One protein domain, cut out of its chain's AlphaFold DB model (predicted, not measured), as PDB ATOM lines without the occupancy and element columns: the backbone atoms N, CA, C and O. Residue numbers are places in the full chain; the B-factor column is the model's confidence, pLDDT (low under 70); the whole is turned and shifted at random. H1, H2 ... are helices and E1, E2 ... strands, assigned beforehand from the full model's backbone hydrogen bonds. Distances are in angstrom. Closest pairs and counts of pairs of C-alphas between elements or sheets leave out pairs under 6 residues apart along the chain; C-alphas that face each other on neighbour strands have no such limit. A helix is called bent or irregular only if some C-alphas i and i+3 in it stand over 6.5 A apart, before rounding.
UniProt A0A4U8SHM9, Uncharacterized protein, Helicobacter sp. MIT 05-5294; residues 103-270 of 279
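What this domain is: This is residues 103 to 270 of the 279 residues of an uncharacterized protein of Helicobacter sp. MIT 05-5294 (UniProt A0A4U8SHM9). A small antiparallel sheet of E1, E4 and E5 has helix H6 crossing one face, the hairpin of E2 and E3 loosely placed on the side away from H6, and one very long helix, H7, which runs past H1 and H6 and ends as an arm whose residues 253 to 270 stick out free. The printed part has 168 residues with seven named helices and five named strands, in the order H1 E1 E2 E3 H2 E4 E5 H3 H4 H5 H6 H7, and its class is mixed, helices and strands. It is loose, with a radius of gyration of the C-alphas of 20.3 A, and elongated, spanning 75 by 43 by 31 A.

Where its parts are: H1, residues 103 to 111, begins with C-alpha 103 at (178.400, 128.792, 199.246). E1, residues 114 to 122, is 26.5 A long; E2 is residues 126 to 130 and E3 residues 137 to 141. H2, residues 152 to 158, is joined by a tight link, with 0 residues between them, to E4, residues 159 to 168, which is 27.9 A long. E5, residues 173 to 179, is 19.3 A long and H3 is residues 180 to 186. H4, residues 191 to 194, and H5, residues 200 to 203, come before H6, residues 205 to 218, 20.2 A long. H7, residues 225 to 270, measures 67.3 A and ends with C-alpha 270 at (226.661, 161.860, 184.466); it is irregular, with C-alphas 226 and 229 7.7 A apart.

How they stand to each other: The sheet E1 E4 E5 with H1, H2 and H6 makes two layers, helices on one face of a sheet. E1 and E4 are antiparallel, with N 117 and O 165 within hydrogen-bond range at 2.9 A; in the hairpin E4 and E5, N 164 and O 176 are 2.8 A apart. In the hairpin E2 and E3, N 128 and O 139 are 2.9 A apart. H6 has a height over the sheet of 7.7 A and runs slantwise to the strands, at 50 degrees to E1 on the local plane. H3 is on the sheet, on the same face as H6. H7 touches H4, closest at the C-alphas of Pro 191 and Ala 248, 5.2 A. H5 and H6 are close but not clearly touching, with the C-alphas of Tyr 201 and Met 208 6.4 A apart. Every O i to N i+4 pair is within hydrogen-bond range in H1, H2, H3 and H6, and 40 of 42 are in H7; H4 and H5 are too short for such a pair.

The domain as a whole: The C-alphas farthest apart, of Asp 170 and Leu 270, are 76.1 A apart. The printed part has no cut and no long link. The mean pLDDT of the printed part is 84.7; it is under 70 at 26 residues, among them 188 to 199 and 265 to 270.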
ATOM      1  N   LYS A 103     179.405 129.345 198.320       95.56
ATOM      2  CA  LYS A 103     178.400 128.792 199.246       95.56
ATOM      3  C   LYS A 103     177.676 129.882 200.029       95.56
ATOM      4  O   LYS A 103     176.498 129.729 200.340       95.56
ATOM      5  N   GLY A 104     178.358 130.982 200.345       97.19
ATOM      6  CA  GLY A 104     177.737 132.170 200.924       97.19
ATOM      7  C   GLY A 104     176.693 132.759 199.987       97.19
ATOM      8  O   GLY A 104     175.546 132.947 200.387       97.19
ATOM      9  N   TRP A 105     177.046 132.941 198.714       97.75
ATOM     10  CA  TRP A 105     176.099 133.392 197.693       97.75
ATOM     11  C   TRP A 105     174.890 132.461 197.554       97.75
ATOM     12  O   TRP A 105     173.756 132.935 197.519       97.75
ATOM     13  N   GLN A 106     175.111 131.143 197.540       96.44
ATOM     14  CA  GLN A 106     174.026 130.155 197.549       96.44
ATOM     15  C   GLN A 106     173.124 130.309 198.781       96.44
ATOM     16  O   GLN A 106     171.905 130.357 198.644       96.44
ATOM     17  N   SER A 107     173.704 130.462 199.975       96.06
ATOM     18  CA  SER A 107     172.940 130.634 201.215       96.06
ATOM     19  C   SER A 107     172.125 131.932 201.242       96.06
ATOM     20  O   SER A 107     170.996 131.935 201.731       96.06
ATOM     21  N   ILE A 108     172.666 133.034 200.715       96.81
ATOM     22  CA  ILE A 108     171.932 134.303 200.586       96.81
ATOM     23  C   ILE A 108     170.732 134.127 199.655       96.81
ATOM     24  O   ILE A 108     169.624 134.532 200.005       96.81
ATOM     25  N   LEU A 109     170.931 133.479 198.506       95.31
ATOM     26  CA  LEU A 109     169.862 133.212 197.546       95.31
ATOM     27  C   LEU A 109     168.758 132.334 198.144       95.31
ATOM     28  O   LEU A 109     167.579 132.654 198.001       95.31
ATOM     29  N   GLU A 110     169.118 131.285 198.884       94.12
ATOM     30  CA  GLU A 110     168.146 130.391 199.527       94.12
ATOM     31  C   GLU A 110     167.217 131.113 200.505       94.12
ATOM     32  O   GLU A 110     166.014 130.819 200.541       94.12
ATOM     33  N   LYS A 111     167.740 132.096 201.250       92.25
ATOM     34  CA  LYS A 111     166.956 132.905 202.199       92.25
ATOM     35  C   LYS A 111     165.898 133.762 201.519       92.25
ATOM     36  O   LYS A 111     164.848 133.990 202.109       92.25
ATOM     37  N   VAL A 112     166.153 134.199 200.288       92.31
ATOM     38  CA  VAL A 112     165.197 134.990 199.498       92.31
ATOM     39  C   VAL A 112     164.375 134.124 198.539       92.31
ATOM     40  O   VAL A 112     163.722 134.630 197.634       92.31
ATOM     41  N   GLY A 113     164.378 132.800 198.736       91.69
ATOM     42  CA  GLY A 113     163.559 131.877 197.953       91.69
ATOM     43  C   GLY A 113     164.137 131.508 196.586       91.69
ATOM     44  O   GLY A 113     163.408 130.958 195.762       91.69
ATOM     45  N   LYS A 114     165.433 131.740 196.360       93.19
ATOM     46  CA  LYS A 114     166.148 131.385 195.125       93.19
ATOM     47  C   LYS A 114     167.118 130.237 195.346       93.19
ATOM     48  O   LYS A 114     167.524 129.945 196.463       93.19
ATOM     49  N   LYS A 115     167.519 129.573 194.270       93.69
ATOM     50  CA  LYS A 115     168.607 128.588 194.274       93.69
ATOM     51  C   LYS A 115     169.596 128.938 193.183       93.69
ATOM     52  O   LYS A 115     169.182 129.411 192.127       93.69
ATOM     53  N   SER A 116     170.875 128.653 193.409       94.25
ATOM     54  CA  SER A 116     171.882 128.761 192.359       94.25
ATOM     55  C   SER A 116     172.767 127.536 192.227       94.25
ATOM     56  O   SER A 116     173.089 126.843 193.194       94.25
ATOM     57  N   ARG A 117     173.193 127.299 190.990       93.69
ATOM     58  CA  ARG A 117     174.278 126.384 190.644       93.69
ATOM     59  C   ARG A 117     175.244 127.123 189.732       93.69
ATOM     60  O   ARG A 117     174.810 127.899 188.888       93.69
ATOM     61  N   ALA A 118     176.534 126.896 189.915       95.81
ATOM     62  CA  ALA A 118     177.560 127.469 189.062       95.81
ATOM     63  C   ALA A 118     178.595 126.399 188.720       95.81
ATOM     64  O   ALA A 118     178.901 125.560 189.566       95.81
ATOM     65  N   PHE A 119     179.102 126.427 187.490       96.06
ATOM     66  CA  PHE A 119     180.037 125.428 186.979       96.06
ATOM     67  C   PHE A 119     181.110 126.081 186.118       96.06
ATOM     68  O   PHE A 119     180.790 126.866 185.219       96.06
ATOM     69  N   CYS A 120     182.370 125.720 186.352       97.25
ATOM     70  CA  CYS A 120     183.452 126.040 185.433       97.25
ATOM     71  C   CYS A 120     183.292 125.244 184.132       97.25
ATOM     72  O   CYS A 120     183.017 124.037 184.142       97.25
ATOM     73  N   VAL A 121     183.478 125.945 183.016       97.62
ATOM     74  CA  VAL A 121     183.480 125.391 181.664       97.62
ATOM     75  C   VAL A 121     184.903 125.440 181.133       97.62
ATOM     76  O   VAL A 121     185.515 126.510 181.093       97.62
ATOM     77  N   PHE A 122     185.410 124.299 180.688       98.00
ATOM     78  CA  PHE A 122     186.748 124.137 180.139       98.00
ATOM     79  C   PHE A 122     186.710 123.791 178.650       98.00
ATOM     80  O   PHE A 122     185.707 123.317 178.124       98.00
ATOM     81  N   LYS A 123     187.838 123.989 177.961       97.81
ATOM     82  CA  LYS A 123     188.008 123.680 176.529       97.81
ATOM     83  C   LYS A 123     187.666 122.236 176.141       97.81
ATOM     84  O   LYS A 123     187.300 122.006 174.995       97.81
ATOM     85  N   CYS A 124     187.829 121.277 177.053       97.44
ATOM     86  CA  CYS A 124     187.540 119.862 176.808       97.44
ATOM     87  C   CYS A 124     186.057 119.489 176.984       97.44
ATOM     88  O   CYS A 124     185.672 118.371 176.635       97.44
ATOM     89  N   ASP A 125     185.232 120.392 177.521       97.94
ATOM     90  CA  ASP A 125     183.805 120.155 177.717       97.94
ATOM     91  C   ASP A 125     183.019 120.364 176.419       97.94
ATOM     92  O   ASP A 125     183.390 121.159 175.555       97.94
ATOM     93  N   THR A 126     181.862 119.707 176.310       97.50
ATOM     94  CA  THR A 126     180.881 120.082 175.286       97.50
ATOM     95  C   THR A 126     180.069 121.256 175.809       97.50
ATOM     96  O   THR A 126     179.312 121.108 176.770       97.50
ATOM     97  N   PHE A 127     180.223 122.421 175.184       95.81
ATOM     98  CA  PHE A 127     179.575 123.654 175.614       95.81
ATOM     99  C   PHE A 127     179.049 124.465 174.428       95.81
ATOM    100  O   PHE A 127     179.790 124.740 173.486       95.81
ATOM    101  N   ASN A 128     177.783 124.878 174.492       92.62
ATOM    102  CA  ASN A 128     177.174 125.808 173.546       92.62
ATOM    103  C   ASN A 128     176.149 126.689 174.262       92.62
ATOM    104  O   ASN A 128     175.377 126.187 175.079       92.62
ATOM    105  N   ILE A 129     176.111 127.973 173.911       87.00
ATOM    106  CA  ILE A 129     175.063 128.894 174.344       87.00
ATOM    107  C   ILE A 129     174.462 129.571 173.119       87.00
ATOM    108  O   ILE A 129     175.180 130.124 172.288       87.00
ATOM    109  N   ASP A 130     173.146 129.500 173.007       85.81
ATOM    110  CA  ASP A 130     172.383 130.077 171.913       85.81
ATOM    111  C   ASP A 130     171.337 131.034 172.483       85.81
ATOM    112  O   ASP A 130     170.418 130.616 173.177       85.81
ATOM    113  N   PHE A 131     171.487 132.323 172.190       81.00
ATOM    114  CA  PHE A 131     170.546 133.374 172.588       81.00
ATOM    115  C   PHE A 131     169.590 133.759 171.450       81.00
ATOM    116  O   PHE A 131     169.077 134.876 171.416       81.00
ATOM    117  N   SER A 132     169.375 132.865 170.482       83.50
ATOM    118  CA  SER A 132     168.377 133.059 169.427       83.50
ATOM    119  C   SER A 132     166.946 133.139 169.975       83.50
ATOM    120  O   SER A 132     166.092 133.773 169.354       83.50
ATOM    121  N   THR A 133     166.688 132.547 171.147       78.12
ATOM    122  CA  THR A 133     165.425 132.649 171.890       78.12
ATOM    123  C   THR A 133     165.574 133.528 173.132       78.12
ATOM    124  O   THR A 133     166.680 133.750 173.625       78.12
ATOM    125  N   PHE A 134     164.447 134.021 173.657       73.75
ATOM    126  CA  PHE A 134     164.426 134.857 174.862       73.75
ATOM    127  C   PHE A 134     164.932 134.102 176.096       73.75
ATOM    128  O   PHE A 134     165.663 134.655 176.914       73.75
ATOM    129  N   GLU A 135     164.571 132.827 176.210       72.31
ATOM    130  CA  GLU A 135     165.012 131.938 177.283       72.31
ATOM    131  C   GLU A 135     166.495 131.567 177.139       72.31
ATOM    132  O   GLU A 135     167.172 131.302 178.133       72.31
ATOM    133  N   GLY A 136     166.999 131.573 175.902       73.38
ATOM    134  CA  GLY A 136     168.287 131.009 175.533       73.38
ATOM    135  C   GLY A 136     168.318 129.483 175.671       73.38
ATOM    136  O   GLY A 136     167.597 128.877 176.460       73.38
ATOM    137  N   ASN A 137     169.187 128.836 174.903       81.38
ATOM    138  CA  ASN A 137     169.485 127.417 175.035       81.38
ATOM    139  C   ASN A 137     170.939 127.244 175.466       81.38
ATOM    140  O   ASN A 137     171.852 127.804 174.860       81.38
ATOM    141  N   LEU A 138     171.160 126.431 176.499       86.88
ATOM    142  CA  LEU A 138     172.490 126.081 176.978       86.88
ATOM    143  C   LEU A 138     172.683 124.568 176.921       86.88
ATOM    144  O   LEU A 138     171.967 123.816 177.579       86.88
ATOM    145  N   THR A 139     173.725 124.139 176.218       91.62
ATOM    146  CA  THR A 139     174.243 122.774 176.301       91.62
ATOM    147  C   THR A 139     175.541 122.807 177.087       91.62
ATOM    148  O   THR A 139     176.472 123.518 176.711       91.62
ATOM    149  N   PHE A 140     175.618 122.026 178.161       94.38
ATOM    150  CA  PHE A 140     176.843 121.844 178.929       94.38
ATOM    151  C   PHE A 140     176.972 120.394 179.395       94.38
ATOM    152  O   PHE A 140     176.155 119.912 180.178       94.38
ATOM    153  N   VAL A 141     178.006 119.707 178.909       96.06
ATOM    154  CA  VAL A 141     178.349 118.336 179.302       96.06
ATOM    155  C   VAL A 141     179.832 118.299 179.692       96.06
ATOM    156  O   VAL A 141     180.690 118.389 178.807       96.06
ATOM    157  N   PRO A 142     180.144 118.191 180.999       96.00
ATOM    158  CA  PRO A 142     181.513 118.087 181.489       96.00
ATOM    159  C   PRO A 142     182.241 116.851 180.957       96.00
ATOM    160  O   PRO A 142     181.712 115.739 181.017       96.00
ATOM    161  N   ASN A 143     183.489 117.019 180.528       97.19
ATOM    162  CA  ASN A 143     184.378 115.906 180.206       97.19
ATOM    163  C   ASN A 143     185.320 115.608 181.381       97.19
ATOM    164  O   ASN A 143     186.505 115.942 181.355       97.19
ATOM    165  N   TYR A 144     184.790 114.961 182.423       95.19
ATOM    166  CA  TYR A 144     185.550 114.653 183.643       95.19
ATOM    167  C   TYR A 144     186.804 113.804 183.406       95.19
ATOM    168  O   TYR A 144     187.745 113.899 184.182       95.19
ATOM    169  N   ALA A 145     186.854 113.017 182.327       96.94
ATOM    170  CA  ALA A 145     188.028 112.213 181.994       96.94
ATOM    171  C   ALA A 145     189.230 113.054 181.525       96.94
ATOM    172  O   ALA A 145     190.364 112.595 181.618       96.94
ATOM    173  N   GLN A 146     188.991 114.261 181.001       96.50
ATOM    174  CA  GLN A 146     190.031 115.151 180.467       96.50
ATOM    175  C   GLN A 146     190.245 116.414 181.305       96.50
ATOM    176  O   GLN A 146     191.094 117.238 180.959       96.50
ATOM    177  N   ARG A 147     189.465 116.603 182.373       95.88
ATOM    178  CA  ARG A 147     189.632 117.724 183.297       95.88
ATOM    179  C   ARG A 147     190.825 117.473 184.214       95.88
ATOM    180  O   ARG A 147     190.934 116.411 184.816       95.88
ATOM    181  N   ASP A 148     191.667 118.487 184.365       94.69
ATOM    182  CA  ASP A 148     192.673 118.569 185.429       94.69
ATOM    183  C   ASP A 148     192.466 119.879 186.201       94.69
ATOM    184  O   ASP A 148     193.344 120.732 186.327       94.69
ATOM    185  N   GLU A 149     191.233 120.076 186.677       90.00
ATOM    186  CA  GLU A 149     190.805 121.293 187.376       90.00
ATOM    187  C   GLU A 149     191.473 121.469 188.748       90.00
ATOM    188  O   GLU A 149     191.337 122.520 189.352       90.00
ATOM    189  N   THR A 150     192.270 120.498 189.210       89.81
ATOM    190  CA  THR A 150     193.127 120.639 190.402       89.81
ATOM    191  C   THR A 150     194.472 121.304 190.095       89.81
ATOM    192  O   THR A 150     195.115 121.873 190.979       89.81
ATOM    193  N   ASN A 151     194.902 121.274 188.833       92.00
ATOM    194  CA  ASN A 151     196.145 121.874 188.385       92.00
ATOM    195  C   ASN A 151     195.910 123.319 187.958       92.00
ATOM    196  O   ASN A 151     195.313 123.601 186.922       92.00
ATOM    197  N   ARG A 152     196.464 124.260 188.722       87.62
ATOM    198  CA  ARG A 152     196.290 125.696 188.485       87.62
ATOM    199  C   ARG A 152     196.692 126.147 187.078       87.62
ATOM    200  O   ARG A 152     196.019 126.993 186.491       87.62
ATOM    201  N   LYS A 153     197.802 125.632 186.539       91.31
ATOM    202  CA  LYS A 153     198.252 126.013 185.194       91.31
ATOM    203  C   LYS A 153     197.251 125.512 184.158       91.31
ATOM    204  O   LYS A 153     196.811 126.291 183.320       91.31
ATOM    205  N   TRP A 154     196.861 124.240 184.260       94.94
ATOM    206  CA  TRP A 154     195.854 123.658 183.380       94.94
ATOM    207  C   TRP A 154     194.523 124.410 183.481       94.94
ATOM    208  O   TRP A 154     193.961 124.768 182.450       94.94
ATOM    209  N   PHE A 155     194.059 124.720 184.694       94.12
ATOM    210  CA  PHE A 155     192.829 125.468 184.937       94.12
ATOM    211  C   PHE A 155     192.853 126.817 184.219       94.12
ATOM    212  O   PHE A 155     191.961 127.106 183.427       94.12
ATOM    213  N   ASN A 156     193.903 127.619 184.421       90.50
ATOM    214  CA  ASN A 156     194.021 128.932 183.784       90.50
ATOM    215  C   ASN A 156     194.104 128.836 182.252       90.50
ATOM    216  O   ASN A 156     193.515 129.657 181.553       90.50
ATOM    217  N   ASP A 157     194.804 127.829 181.726       94.75
ATOM    218  CA  ASP A 157     194.976 127.652 180.283       94.75
ATOM    219  C   ASP A 157     193.710 127.115 179.591       94.75
ATOM    220  O   ASP A 157     193.533 127.318 178.382       94.75
ATOM    221  N   ASN A 158     192.833 126.415 180.321       97.12
ATOM    222  CA  ASN A 158     191.679 125.709 179.761       97.12
ATOM    223  C   ASN A 158     190.320 126.300 180.143       97.12
ATOM    224  O   ASN A 158     189.342 125.974 179.469       97.12
ATOM    225  N   LEU A 159     190.229 127.153 181.165       96.94
ATOM    226  CA  LEU A 159     188.970 127.769 181.576       96.94
ATOM    227  C   LEU A 159     188.437 128.706 180.481       96.94
ATOM    228  O   LEU A 159     189.080 129.677 180.083       96.94
ATOM    229  N   LEU A 160     187.215 128.441 180.025       96.88
ATOM    230  CA  LEU A 160     186.466 129.315 179.122       96.88
ATOM    231  C   LEU A 160     185.650 130.351 179.899       96.88
ATOM    232  O   LEU A 160     185.538 131.512 179.488       96.88
ATOM    233  N   GLY A 161     185.089 129.947 181.034       96.56
ATOM    234  CA  GLY A 161     184.269 130.791 181.892       96.56
ATOM    235  C   GLY A 161     183.441 129.974 182.869       96.56
ATOM    236  O   GLY A 161     183.712 128.798 183.098       96.56
ATOM    237  N   VAL A 162     182.423 130.610 183.435       97.56
ATOM    238  CA  VAL A 162     181.527 130.007 184.418       97.56
ATOM    239  C   VAL A 162     180.088 130.143 183.944       97.56
ATOM    240  O   VAL A 162     179.625 131.244 183.639       97.56
ATOM    241  N   VAL A 163     179.371 129.024 183.904       95.50
ATOM    242  CA  VAL A 163     177.910 129.010 183.785       95.50
ATOM    243  C   VAL A 163     177.315 129.260 185.159       95.50
ATOM    244  O   VAL A 163     177.732 128.635 186.131       95.50
ATOM    245  N   VAL A 164     176.318 130.135 185.232       95.19
ATOM    246  CA  VAL A 164     175.542 130.426 186.437       95.19
ATOM    247  C   VAL A 164     174.069 130.214 186.124       95.19
ATOM    248  O   VAL A 164     173.523 130.816 185.201       95.19
ATOM    249  N   LEU A 165     173.441 129.365 186.927       92.06
ATOM    250  CA  LEU A 165     172.018 129.071 186.910       92.06
ATOM    251  C   LEU A 165     171.421 129.641 188.191       92.06
ATOM    252  O   LEU A 165     171.862 129.259 189.278       92.06
ATOM    253  N   ILE A 166     170.444 130.537 188.087       92.25
ATOM    254  CA  ILE A 166     169.666 131.027 189.230       92.25
ATOM    255  C   ILE A 166     168.196 130.782 188.938       92.25
ATOM    256  O   ILE A 166     167.692 131.172 187.894       92.25
ATOM    257  N   LYS A 167     167.501 130.146 189.873       90.31
ATOM    258  CA  LYS A 167     166.082 129.843 189.738       90.31
ATOM    259  C   LYS A 167     165.327 130.299 190.977       90.31
ATOM    260  O   LYS A 167     165.721 129.968 192.100       90.31
ATOM    261  N   ASP A 168     164.224 131.004 190.762       86.38
ATOM    262  CA  ASP A 168     163.220 131.241 191.797       86.38
ATOM    263  C   ASP A 168     162.451 129.943 192.051       86.38
ATOM    264  O   ASP A 168     162.211 129.165 191.124       86.38
ATOM    265  N   LYS A 169     162.039 129.684 193.297       72.75
ATOM    266  CA  LYS A 169     161.271 128.469 193.632       72.75
ATOM    267  C   LYS A 169     160.037 128.263 192.732       72.75
ATOM    268  O   LYS A 169     159.729 127.110 192.437       72.75
ATOM    269  N   ASP A 170     159.448 129.350 192.228       66.00
ATOM    270  CA  ASP A 170     158.173 129.354 191.500       66.00
ATOM    271  C   ASP A 170     158.249 129.922 190.062       66.00
ATOM    272  O   ASP A 170     157.208 130.082 189.426       66.00
ATOM    273  N   ALA A 171     159.439 130.246 189.527       62.44
ATOM    274  CA  ALA A 171     159.557 130.974 188.251       62.44
ATOM    275  C   ALA A 171     160.729 130.531 187.346       62.44
ATOM    276  O   ALA A 171     161.355 129.483 187.549       62.44
ATOM    277  N   SER A 172     160.954 131.340 186.303       65.12
ATOM    278  CA  SER A 172     161.916 131.194 185.207       65.12
ATOM    279  C   SER A 172     163.355 130.981 185.683       65.12
ATOM    280  O   SER A 172     163.783 131.512 186.708       65.12
ATOM    281  N   GLU A 173     164.120 130.209 184.913       79.38
ATOM    282  CA  GLU A 173     165.546 129.988 185.149       79.38
ATOM    283  C   GLU A 173     166.361 131.094 184.471       79.38
ATOM    284  O   GLU A 173     166.260 131.314 183.268       79.38
ATOM    285  N   ILE A 174     167.176 131.799 185.249       79.81
ATOM    286  CA  ILE A 174     168.210 132.687 184.731       79.81
ATOM    287  C   ILE A 174     169.414 131.817 184.392       79.81
ATOM    288  O   ILE A 174     170.061 131.269 185.288       79.81
ATOM    289  N   VAL A 175     169.746 131.751 183.107       86.31
ATOM    290  CA  VAL A 175     170.954 131.095 182.602       86.31
ATOM    291  C   VAL A 175     171.911 132.162 182.096       86.31
ATOM    292  O   VAL A 175     171.575 132.957 181.225       86.31
ATOM    293  N   ASN A 176     173.116 132.207 182.656       90.19
ATOM    294  CA  ASN A 176     174.153 133.135 182.225       90.19
ATOM    295  C   ASN A 176     175.496 132.431 182.071       90.19
ATOM    296  O   ASN A 176     175.834 131.527 182.832       90.19
ATOM    297  N   PHE A 177     176.293 132.906 181.118       93.75
ATOM    298  CA  PHE A 177     177.693 132.529 180.974       93.75
ATOM    299  C   PHE A 177     178.583 133.755 181.179       93.75
ATOM    300  O   PHE A 177     178.455 134.761 180.479       93.75
ATOM    301  N   VAL A 178     179.504 133.666 182.136       94.94
ATOM    302  CA  VAL A 178     180.484 134.711 182.431       94.94
ATOM    303  C   VAL A 178     181.851 134.231 181.965       94.94
ATOM    304  O   VAL A 178     182.416 133.302 182.536       94.94
ATOM    305  N   SER A 179     182.397 134.851 180.919       95.31
ATOM    306  CA  SER A 179     183.692 134.433 180.368       95.31
ATOM    307  C   SER A 179     184.836 134.621 181.369       95.31
ATOM    308  O   SER A 179     184.842 135.578 182.148       95.31
ATOM    309  N   ALA A 180     185.851 133.755 181.297       93.69
ATOM    310  CA  ALA A 180     187.043 133.839 182.146       93.69
ATOM    311  C   ALA A 180     187.691 135.229 182.059       93.69
ATOM    312  O   ALA A 180     187.902 135.878 183.077       93.69
ATOM    313  N   LYS A 181     187.829 135.772 180.839       91.06
ATOM    314  CA  LYS A 181     188.336 137.135 180.593       91.06
ATOM    315  C   LYS A 181     187.550 138.223 181.334       91.06
ATOM    316  O   LYS A 181     188.123 139.228 181.747       91.06
ATOM    317  N   LYS A 182     186.227 138.068 181.471       90.81
ATOM    318  CA  LYS A 182     185.398 139.019 182.224       90.81
ATOM    319  C   LYS A 182     185.698 138.915 183.718       90.81
ATOM    320  O   LYS A 182     185.895 139.949 184.349       90.81
ATOM    321  N   ILE A 183     185.759 137.699 184.255       90.88
ATOM    322  CA  ILE A 183     186.085 137.448 185.666       90.88
ATOM    323  C   ILE A 183     187.493 137.969 185.982       90.88
ATOM    324  O   ILE A 183     187.678 138.660 186.979       90.88
ATOM    325  N   ASP A 184     188.453 137.755 185.083       86.75
ATOM    326  CA  ASP A 184     189.828 138.250 185.194       86.75
ATOM    327  C   ASP A 184     189.926 139.773 185.227       86.75
ATOM    328  O   ASP A 184     190.762 140.334 185.932       86.75
ATOM    329  N   LYS A 185     189.050 140.457 184.489       83.25
ATOM    330  CA  LYS A 185     188.954 141.913 184.555       83.25
ATOM    331  C   LYS A 185     188.404 142.377 185.906       83.25
ATOM    332  O   LYS A 185     188.901 143.356 186.450       83.25
ATOM    333  N   ILE A 186     187.388 141.694 186.439       79.06
ATOM    334  CA  ILE A 186     186.727 142.068 187.703       79.06
ATOM    335  C   ILE A 186     187.630 141.780 188.901       79.06
ATOM    336  O   ILE A 186     187.738 142.616 189.793       79.06
ATOM    337  N   LYS A 187     188.320 140.629 188.910       74.00
ATOM    338  CA  LYS A 187     189.226 140.255 190.005       74.00
ATOM    339  C   LYS A 187     190.388 141.231 190.170       74.00
ATOM    340  O   LYS A 187     191.045 141.139 191.199       74.00
ATOM    341  N   GLY A 188     190.637 142.081 189.155       61.84
ATOM    342  CA  GLY A 188     191.596 143.182 189.139       61.84
ATOM    343  C   GLY A 188     192.874 142.806 189.863       61.84
ATOM    344  O   GLY A 188     192.948 143.076 191.052       61.84
ATOM    345  N   CYS A 189     193.805 142.123 189.178       53.41
ATOM    346  CA  CYS A 189     195.044 141.556 189.733       53.41
ATOM    347  C   CYS A 189     195.444 142.203 191.063       53.41
ATOM    348  O   CYS A 189     196.052 143.271 191.074       53.41
ATOM    349  N   SER A 190     195.051 141.563 192.170       46.69
ATOM    350  CA  SER A 190     195.342 142.061 193.512       46.69
ATOM    351  C   SER A 190     196.841 142.379 193.619       46.69
ATOM    352  O   SER A 190     197.648 141.615 193.075       46.69
ATOM    353  N   PRO A 191     197.255 143.437 194.340       43.59
ATOM    354  CA  PRO A 191     198.673 143.724 194.590       43.59
ATOM    355  C   PRO A 191     199.443 142.500 195.111       43.59
ATOM    356  O   PRO A 191     200.626 142.324 194.820       43.59
ATOM    357  N   SER A 192     198.748 141.611 195.833       41.12
ATOM    358  CA  SER A 192     199.257 140.329 196.326       41.12
ATOM    359  C   SER A 192     199.748 139.409 195.200       41.12
ATOM    360  O   SER A 192     200.809 138.807 195.338       41.12
ATOM    361  N   VAL A 193     199.047 139.376 194.058       46.41
ATOM    362  CA  VAL A 193     199.416 138.591 192.863       46.41
ATOM    363  C   VAL A 193     200.676 139.154 192.197       46.41
ATOM    364  O   VAL A 193     201.501 138.386 191.711       46.41
ATOM    365  N   LYS A 194     200.872 140.482 192.207       48.22
ATOM    366  CA  LYS A 194     202.078 141.112 191.633       48.22
ATOM    367  C   LYS A 194     203.332 140.920 192.495       48.22
ATOM    368  O   LYS A 194     204.429 140.890 191.954       48.22
ATOM    369  N   LYS A 195     203.194 140.753 193.817       50.00
ATOM    370  CA  LYS A 195     204.330 140.609 194.755       50.00
ATOM    371  C   LYS A 195     204.626 139.166 195.179       50.00
ATOM    372  O   LYS A 195     205.111 138.957 196.286       50.00
ATOM    373  N   GLY A 196     204.320 138.174 194.337       48.78
ATOM    374  CA  GLY A 196     204.646 136.765 194.610       48.78
ATOM    375  C   GLY A 196     204.058 136.229 195.924       48.78
ATOM    376  O   GLY A 196     204.601 135.289 196.499       48.78
ATOM    377  N   ARG A 197     202.985 136.853 196.435       55.72
ATOM    378  CA  ARG A 197     202.313 136.438 197.668       55.72
ATOM    379  C   ARG A 197     201.112 135.573 197.324       55.72
ATOM    380  O   ARG A 197     200.368 135.888 196.400       55.72
ATOM    381  N   ASN A 198     200.924 134.535 198.131       56.50
ATOM    382  CA  ASN A 198     199.836 133.577 197.993       56.50
ATOM    383  C   ASN A 198     198.478 134.312 198.040       56.50
ATOM    384  O   ASN A 198     198.152 134.975 199.028       56.50
ATOM    385  N   SER A 199     197.724 134.249 196.950       68.06
ATOM    386  CA  SER A 199     196.371 134.792 196.805       68.06
ATOM    387  C   SER A 199     195.341 133.685 197.048       68.06
ATOM    388  O   SER A 199     195.614 132.526 196.749       68.06
ATOM    389  N   PRO A 200     194.107 133.993 197.484       72.62
ATOM    390  CA  PRO A 200     193.021 133.008 197.485       72.62
ATOM    391  C   PRO A 200     192.800 132.352 196.110       72.62
ATOM    392  O   PRO A 200     192.377 131.207 196.035       72.62
ATOM    393  N   TYR A 201     193.161 133.044 195.022       75.25
ATOM    394  CA  TYR A 201     193.148 132.522 193.648       75.25
ATOM    395  C   TYR A 201     194.333 131.598 193.308       75.25
ATOM    396  O   TYR A 201     194.473 131.181 192.158       75.25
ATOM    397  N   ASP A 202     195.218 131.316 194.258       75.00
ATOM    398  CA  ASP A 202     196.327 130.380 194.081       75.00
ATOM    399  C   ASP A 202     195.933 128.987 194.575       75.00
ATOM    400  O   ASP A 202     196.225 128.000 193.905       75.00
ATOM    401  N   GLU A 203     195.219 128.928 195.700       75.31
ATOM    402  CA  GLU A 203     194.785 127.685 196.349       75.31
ATOM    403  C   GLU A 203     193.317 127.326 196.065       75.31
ATOM    404  O   GLU A 203     192.995 126.151 195.939       75.31
ATOM    405  N   TRP A 204     192.436 128.324 195.945       83.19
ATOM    406  CA  TRP A 204     190.973 128.165 195.857       83.19
ATOM    407  C   TRP A 204     190.433 128.807 194.578       83.19
ATOM    408  O   TRP A 204     189.428 129.524 194.577       83.19
ATOM    409  N   PHE A 205     191.178 128.655 193.479       86.12
ATOM    410  CA  PHE A 205     190.889 129.359 192.233       86.12
ATOM    411  C   PHE A 205     189.490 129.034 191.716       86.12
ATOM    412  O   PHE A 205     188.755 129.960 191.390       86.12
ATOM    413  N   GLU A 206     189.070 127.772 191.701       92.06
ATOM    414  CA  GLU A 206     187.740 127.418 191.212       92.06
ATOM    415  C   GLU A 206     186.645 128.113 192.030       92.06
ATOM    416  O   GLU A 206     185.816 128.837 191.472       92.06
ATOM    417  N   GLU A 207     186.681 127.998 193.357       92.44
ATOM    418  CA  GLU A 207     185.687 128.601 194.243       92.44
ATOM    419  C   GLU A 207     185.605 130.119 194.098       92.44
ATOM    420  O   GLU A 207     184.510 130.692 194.173       92.44
ATOM    421  N   MET A 208     186.742 130.779 193.873       90.06
ATOM    422  CA  MET A 208     186.787 132.221 193.651       90.06
ATOM    423  C   MET A 208     186.140 132.619 192.321       90.06
ATOM    424  O   MET A 208     185.374 133.586 192.287       90.06
ATOM    425  N   TYR A 209     186.381 131.874 191.236       94.38
ATOM    426  CA  TYR A 209     185.721 132.140 189.953       94.38
ATOM    427  C   TYR A 209     184.212 131.887 190.039       94.38
ATOM    428  O   TYR A 209     183.437 132.708 189.543       94.38
ATOM    429  N   LEU A 210     183.780 130.820 190.723       96.56
ATOM    430  CA  LEU A 210     182.359 130.542 190.954       96.56
ATOM    431  C   LEU A 210     181.683 131.679 191.733       96.56
ATOM    432  O   LEU A 210     180.653 132.198 191.298       96.56
ATOM    433  N   ALA A 211     182.275 132.112 192.850       95.69
ATOM    434  CA  ALA A 211     181.743 133.210 193.657       95.69
ATOM    435  C   ALA A 211     181.637 134.508 192.844       95.69
ATOM    436  O   ALA A 211     180.603 135.183 192.864       95.69
ATOM    437  N   LYS A 212     182.683 134.838 192.074       94.56
ATOM    438  CA  LYS A 212     182.722 136.069 191.281       94.56
ATOM    439  C   LYS A 212     181.723 136.055 190.128       94.56
ATOM    440  O   LYS A 212     181.103 137.080 189.851       94.56
ATOM    441  N   ALA A 213     181.522 134.904 189.489       96.88
ATOM    442  CA  ALA A 213     180.516 134.744 188.449       96.88
ATOM    443  C   ALA A 213     179.092 134.908 189.002       96.88
ATOM    444  O   ALA A 213     178.296 135.632 188.405       96.88
ATOM    445  N   ILE A 214     178.784 134.311 190.163       97.12
ATOM    446  CA  ILE A 214     177.471 134.470 190.809       97.12
ATOM    447  C   ILE A 214     177.220 135.943 191.150       97.12
ATOM    448  O   ILE A 214     176.195 136.492 190.741       97.12
ATOM    449  N   LYS A 215     178.177 136.610 191.815       96.06
ATOM    450  CA  LYS A 215     178.105 138.053 192.100       96.06
ATOM    451  C   LYS A 215     177.847 138.857 190.823       96.06
ATOM    452  O   LYS A 215     176.968 139.717 190.806       96.06
ATOM    453  N   TYR A 216     178.599 138.581 189.755       95.69
ATOM    454  CA  TYR A 216     178.472 139.305 188.492       95.69
ATOM    455  C   TYR A 216     177.057 139.204 187.922       95.69
ATOM    456  O   TYR A 216     176.476 140.232 187.579       95.69
ATOM    457  N   VAL A 217     176.483 138.000 187.866       95.12
ATOM    458  CA  VAL A 217     175.120 137.802 187.355       95.12
ATOM    459  C   VAL A 217     174.095 138.536 188.216       95.12
ATOM    460  O   VAL A 217     173.249 139.238 187.665       95.12
ATOM    461  N   LEU A 218     174.205 138.443 189.545       95.38
ATOM    462  CA  LEU A 218     173.304 139.127 190.478       95.38
ATOM    463  C   LEU A 218     173.391 140.655 190.365       95.38
ATOM    464  O   LEU A 218     172.363 141.321 190.375       95.38
ATOM    465  N   SER A 219     174.587 141.211 190.145       94.50
ATOM    466  CA  SER A 219     174.803 142.658 189.954       94.50
ATOM    467  C   SER A 219     174.155 143.250 188.696       94.50
ATOM    468  O   SER A 219     174.204 144.463 188.485       94.50
ATOM    469  N   LYS A 220     173.605 142.403 187.820       92.38
ATOM    470  CA  LYS A 220     172.901 142.796 186.591       92.38
ATOM    471  C   LYS A 220     171.400 142.543 186.650       92.38
ATOM    472  O   LYS A 220     170.713 142.867 185.688       92.38
ATOM    473  N   GLN A 221     170.901 141.983 187.750       89.75
ATOM    474  CA  GLN A 221     169.473 141.765 187.944       89.75
ATOM    475  C   GLN A 221     168.803 143.014 188.519       89.75
ATOM    476  O   GLN A 221     169.407 143.766 189.282       89.75
ATOM    477  N   ALA A 222     167.529 143.205 188.177       88.19
ATOM    478  CA  ALA A 222     166.670 144.160 188.861       88.19
ATOM    479  C   ALA A 222     166.226 143.546 190.197       88.19
ATOM    480  O   ALA A 222     165.308 142.730 190.231       88.19
ATOM    481  N   LEU A 223     166.927 143.896 191.277       90.12
ATOM    482  CA  LEU A 223     166.628 143.403 192.620       90.12
ATOM    483  C   LEU A 223     165.426 144.146 193.219       90.12
ATOM    484  O   LEU A 223     165.274 145.356 193.057       90.12
ATOM    485  N   THR A 224     164.589 143.407 193.934       89.50
ATOM    486  CA  THR A 224     163.428 143.900 194.681       89.50
ATOM    487  C   THR A 224     163.770 144.135 196.154       89.50
ATOM    488  O   THR A 224     164.816 143.712 196.642       89.50
ATOM    489  N   GLU A 225     162.855 144.744 196.912       88.94
ATOM    490  CA  GLU A 225     163.011 144.931 198.366       88.94
ATOM    491  C   GLU A 225     163.243 143.607 199.117       88.94
ATOM    492  O   GLU A 225     164.030 143.547 200.058       88.94
ATOM    493  N   LYS A 226     162.628 142.503 198.667       88.75
ATOM    494  CA  LYS A 226     162.845 141.169 199.259       88.75
ATOM    495  C   LYS A 226     164.268 140.644 199.038       88.75
ATOM    496  O   LYS A 226     164.702 139.734 199.739       88.75
ATOM    497  N   GLU A 227     164.982 141.207 198.071       93.31
ATOM    498  CA  GLU A 227     166.341 140.843 197.677       93.31
ATOM    499  C   GLU A 227     167.375 141.870 198.162       93.31
ATOM    500  O   GLU A 227     168.539 141.799 197.773       93.31
ATOM    501  N   GLU A 228     167.003 142.792 199.055       94.50
ATOM    502  CA  GLU A 228     167.904 143.814 199.605       94.50
ATOM    503  C   GLU A 228     169.186 143.205 200.211       94.50
ATOM    504  O   GLU A 228     170.278 143.753 200.081       94.50
ATOM    505  N   THR A 229     169.094 142.016 200.812       95.88
ATOM    506  CA  THR A 229     170.265 141.286 201.323       95.88
ATOM    507  C   THR A 229     171.250 140.887 200.217       95.88
ATOM    508  O   THR A 229     172.454 140.866 200.463       95.88
ATOM    509  N   ILE A 230     170.774 140.615 198.995       97.12
ATOM    510  CA  ILE A 230     171.641 140.408 197.825       97.12
ATOM    511  C   ILE A 230     172.336 141.718 197.458       97.12
ATOM    512  O   ILE A 230     173.544 141.707 197.230       97.12
ATOM    513  N   ALA A 231     171.604 142.837 197.431       96.50
ATOM    514  CA  ALA A 231     172.175 144.149 197.124       96.50
ATOM    515  C   ALA A 231     173.287 144.519 198.122       96.50
ATOM    516  O   ALA A 231     174.416 144.774 197.711       96.50
ATOM    517  N   ARG A 232     173.021 144.391 199.429       96.75
ATOM    518  CA  ARG A 232     174.028 144.596 200.487       96.75
ATOM    519  C   ARG A 232     175.257 143.704 200.318       96.75
ATOM    520  O   ARG A 232     176.382 144.164 200.474       96.75
ATOM    521  N   ALA A 233     175.060 142.427 199.989       97.69
ATOM    522  CA  ALA A 233     176.164 141.497 199.760       97.69
ATOM    523  C   ALA A 233     177.032 141.908 198.555       97.69
ATOM    524  O   ALA A 233     178.257 141.777 198.598       97.69
ATOM    525  N   ILE A 234     176.407 142.416 197.488       96.94
ATOM    526  CA  ILE A 234     177.111 142.950 196.315       96.94
ATOM    527  C   ILE A 234     177.923 144.188 196.703       96.94
ATOM    528  O   ILE A 234     179.087 144.273 196.308       96.94
ATOM    529  N   ASP A 235     177.344 145.099 197.484       95.94
ATOM    530  CA  ASP A 235     178.004 146.330 197.921       95.94
ATOM    531  C   ASP A 235     179.218 146.043 198.804       95.94
ATOM    532  O   ASP A 235     180.298 146.560 198.526       95.94
ATOM    533  N   ILE A 236     179.095 145.127 199.772       95.81
ATOM    534  CA  ILE A 236     180.220 144.673 200.605       95.81
ATOM    535  C   ILE A 236     181.393 144.200 199.730       95.81
ATOM    536  O   ILE A 236     182.529 144.635 199.912       95.81
ATOM    537  N   GLU A 237     181.140 143.336 198.745       93.38
ATOM    538  CA  GLU A 237     182.191 142.849 197.842       93.38
ATOM    539  C   GLU A 237     182.716 143.938 196.893       93.38
ATOM    540  O   GLU A 237     183.892 143.919 196.532       93.38
ATOM    541  N   ASN A 238     181.873 144.876 196.453       92.44
ATOM    542  CA  ASN A 238     182.293 146.005 195.615       92.44
ATOM    543  C   ASN A 238     183.208 146.965 196.380       92.44
ATOM    544  O   ASN A 238     184.200 147.427 195.820       92.44
ATOM    545  N   GLU A 239     182.912 147.251 197.647       92.12
ATOM    546  CA  GLU A 239     183.760 148.080 198.504       92.12
ATOM    547  C   GLU A 239     185.142 147.455 198.688       92.12
ATOM    548  O   GLU A 239     186.159 148.143 198.571       92.12
ATOM    549  N   VAL A 240     185.195 146.141 198.925       89.31
ATOM    550  CA  VAL A 240     186.457 145.398 199.037       89.31
ATOM    551  C   VAL A 240     187.237 145.446 197.722       89.31
ATOM    552  O   VAL A 240     188.421 145.777 197.722       89.31
ATOM    553  N   GLU A 241     186.586 145.194 196.584       85.94
ATOM    554  CA  GLU A 241     187.219 145.291 195.262       85.94
ATOM    555  C   GLU A 241     187.750 146.699 194.969       85.94
ATOM    556  O   GLU A 241     188.875 146.842 194.490       85.94
ATOM    557  N   ALA A 242     186.978 147.739 195.289       84.94
ATOM    558  CA  ALA A 242     187.383 149.123 195.092       84.94
ATOM    559  C   ALA A 242     188.624 149.468 195.924       84.94
ATOM    560  O   ALA A 242     189.544 150.099 195.402       84.94
ATOM    561  N   LYS A 243     188.696 149.022 197.186       83.88
ATOM    562  CA  LYS A 243     189.894 149.188 198.027       83.88
ATOM    563  C   LYS A 243     191.105 148.484 197.425       83.88
ATOM    564  O   LYS A 243     192.145 149.117 197.266       83.88
ATOM    565  N   ILE A 244     190.954 147.221 197.022       77.94
ATOM    566  CA  ILE A 244     192.036 146.426 196.419       77.94
ATOM    567  C   ILE A 244     192.560 147.094 195.140       77.94
ATOM    568  O   ILE A 244     193.772 147.159 194.928       77.94
ATOM    569  N   GLN A 245     191.668 147.615 194.293       75.62
ATOM    570  CA  GLN A 245     192.048 148.328 193.072       75.62
ATOM    571  C   GLN A 245     192.769 149.644 193.380       75.62
ATOM    572  O   GLN A 245     193.795 149.933 192.769       75.62
ATOM    573  N   LYS A 246     192.281 150.419 194.357       76.88
ATOM    574  CA  LYS A 246     192.912 151.680 194.775       76.88
ATOM    575  C   LYS A 246     194.318 151.449 195.331       76.88
ATOM    576  O   LYS A 246     195.244 152.176 194.984       76.88
ATOM    577  N   GLU A 247     194.489 150.413 196.151       72.31
ATOM    578  CA  GLU A 247     195.802 149.992 196.645       72.31
ATOM    579  C   GLU A 247     196.733 149.582 195.497       72.31
ATOM    580  O   GLU A 247     197.897 149.980 195.492       72.31
ATOM    581  N   ALA A 248     196.235 148.841 194.500       68.50
ATOM    582  CA  ALA A 248     197.018 148.460 193.321       68.50
ATOM    583  C   ALA A 248     197.507 149.667 192.519       68.50
ATOM    584  O   ALA A 248     198.691 149.728 192.189       68.50
ATOM    585  N   SER A 249     196.633 150.641 192.263       69.50
ATOM    586  CA  SER A 249     197.006 151.872 191.561       69.50
ATOM    587  C   SER A 249     198.028 152.703 192.344       69.50
ATOM    588  O   SER A 249     198.963 153.226 191.747       69.50
ATOM    589  N   ASN A 250     197.909 152.784 193.674       71.69
ATOM    590  CA  ASN A 250     198.884 153.502 194.502       71.69
ATOM    591  C   ASN A 250     200.282 152.869 194.445       71.69
ATOM    592  O   ASN A 250     201.278 153.590 194.434       71.69
ATOM    593  N   TYR A 251     200.375 151.535 194.405       67.50
ATOM    594  CA  TYR A 251     201.663 150.857 194.230       67.50
ATOM    595  C   TYR A 251     202.283 151.146 192.861       67.50
ATOM    596  O   TYR A 251     203.472 151.429 192.800       67.50
ATOM    597  N   GLU A 252     201.491 151.121 191.785       65.69
ATOM    598  CA  GLU A 252     201.986 151.438 190.438       65.69
ATOM    599  C   GLU A 252     202.542 152.863 190.348       65.69
ATOM    600  O   GLU A 252     203.587 153.068 189.738       65.69
ATOM    601  N   ILE A 253     201.885 153.835 190.990       70.44
ATOM    602  CA  ILE A 253     202.374 155.219 191.058       70.44
ATOM    603  C   ILE A 253     203.706 155.290 191.816       70.44
ATOM    604  O   ILE A 253     204.649 155.893 191.315       70.44
ATOM    605  N   LYS A 254     203.817 154.634 192.978       69.56
ATOM    606  CA  LYS A 254     205.048 154.660 193.785       69.56
ATOM    607  C   LYS A 254     206.237 154.028 193.060       69.56
ATOM    608  O   LYS A 254     207.331 154.578 193.099       69.56
ATOM    609  N   ASP A 255     206.020 152.902 192.380       70.44
ATOM    610  CA  ASP A 255     207.070 152.235 191.604       70.44
ATOM    611  C   ASP A 255     207.558 153.149 190.457       70.44
ATOM    612  O   ASP A 255     208.755 153.217 190.183       70.44
ATOM    613  N   LEU A 256     206.647 153.891 189.809       73.88
ATOM    614  CA  LEU A 256     206.994 154.881 188.783       73.88
ATOM    615  C   LEU A 256     207.771 156.074 189.358       73.88
ATOM    616  O   LEU A 256     208.739 156.506 188.737       73.88
ATOM    617  N   GLU A 257     207.379 156.590 190.525       79.81
ATOM    618  CA  GLU A 257     208.083 157.684 191.208       79.81
ATOM    619  C   GLU A 257     209.514 157.285 191.607       79.81
ATOM    620  O   GLU A 257     210.446 158.049 191.358       79.81
ATOM    621  N   GLU A 258     209.711 156.076 192.147       80.06
ATOM    622  CA  GLU A 258     211.041 155.538 192.482       80.06
ATOM    623  C   GLU A 258     211.918 155.393 191.222       80.06
ATOM    624  O   GLU A 258     213.054 155.862 191.191       80.06
ATOM    625  N   LEU A 259     211.363 154.852 190.129       77.12
ATOM    626  CA  LEU A 259     212.040 154.760 188.826       77.12
ATOM    627  C   LEU A 259     212.418 156.128 188.235       77.12
ATOM    628  O   LEU A 259     213.408 156.232 187.506       77.12
ATOM    629  N   MET A 260     211.616 157.164 188.484       77.31
ATOM    630  CA  MET A 260     211.904 158.529 188.044       77.31
ATOM    631  C   MET A 260     213.005 159.173 188.890       77.31
ATOM    632  O   MET A 260     213.916 159.766 188.315       77.31
ATOM    633  N   GLN A 261     212.983 158.987 190.214       75.19
ATOM    634  CA  GLN A 261     214.054 159.446 191.105       75.19
ATOM    635  C   GLN A 261     215.399 158.801 190.768       75.19
ATOM    636  O   GLN A 261     216.402 159.505 190.665       75.19
ATOM    637  N   ASP A 262     215.429 157.492 190.513       76.06
ATOM    638  CA  ASP A 262     216.662 156.793 190.134       76.06
ATOM    639  C   ASP A 262     217.238 157.314 188.806       76.06
ATOM    640  O   ASP A 262     218.455 157.430 188.648       76.06
ATOM    641  N   LYS A 263     216.376 157.678 187.846       73.94
ATOM    642  CA  LYS A 263     216.800 158.272 186.568       73.94
ATOM    643  C   LYS A 263     217.314 159.702 186.717       73.94
ATOM    644  O   LYS A 263     218.292 160.047 186.058       73.94
ATOM    645  N   GLU A 264     216.687 160.521 187.559       72.38
ATOM    646  CA  GLU A 264     217.155 161.884 187.842       72.38
ATOM    647  C   GLU A 264     218.511 161.872 188.556       72.38
ATOM    648  O   GLU A 264     219.419 162.599 188.159       72.38
ATOM    649  N   VAL A 265     218.697 160.985 189.540       69.12
ATOM    650  CA  VAL A 265     219.987 160.802 190.224       69.12
ATOM    651  C   VAL A 265     221.072 160.347 189.243       69.12
ATOM    652  O   VAL A 265     222.177 160.885 189.270       69.12
ATOM    653  N   MET A 266     220.753 159.416 188.335       60.34
ATOM    654  CA  MET A 266     221.688 158.938 187.310       60.34
ATOM    655  C   MET A 266     222.098 160.046 186.324       60.34
ATOM    656  O   MET A 266     223.274 160.149 185.972       60.34
ATOM    657  N   ALA A 267     221.156 160.900 185.912       68.56
ATOM    658  CA  ALA A 267     221.441 162.053 185.058       68.56
ATOM    659  C   ALA A 267     222.360 163.070 185.759       68.56
ATOM    660  O   ALA A 267     223.350 163.503 185.178       68.56
ATOM    661  N   MET A 268     222.113 163.364 187.041       63.28
ATOM    662  CA  MET A 268     222.958 164.277 187.824       63.28
ATOM    663  C   MET A 268     224.380 163.741 188.059       63.28
ATOM    664  O   MET A 268     225.318 164.530 188.163       63.28
ATOM    665  N   THR A 269     224.572 162.419 188.145       62.78
ATOM    666  CA  THR A 269     225.916 161.820 188.246       62.78
ATOM    667  C   THR A 269     226.695 161.854 186.933       62.78
ATOM    668  O   THR A 269     227.911 162.009 186.973       62.78
ATOM    669  N   LEU A 270     226.018 161.762 185.782       56.88
ATOM    670  CA  LEU A 270     226.661 161.860 184.466       56.88
ATOM    671  C   LEU A 270     227.157 163.289 184.194       56.88
ATOM    672  O   LEU A 270     228.288 163.471 183.750       56.88
TER     673      LEU A 270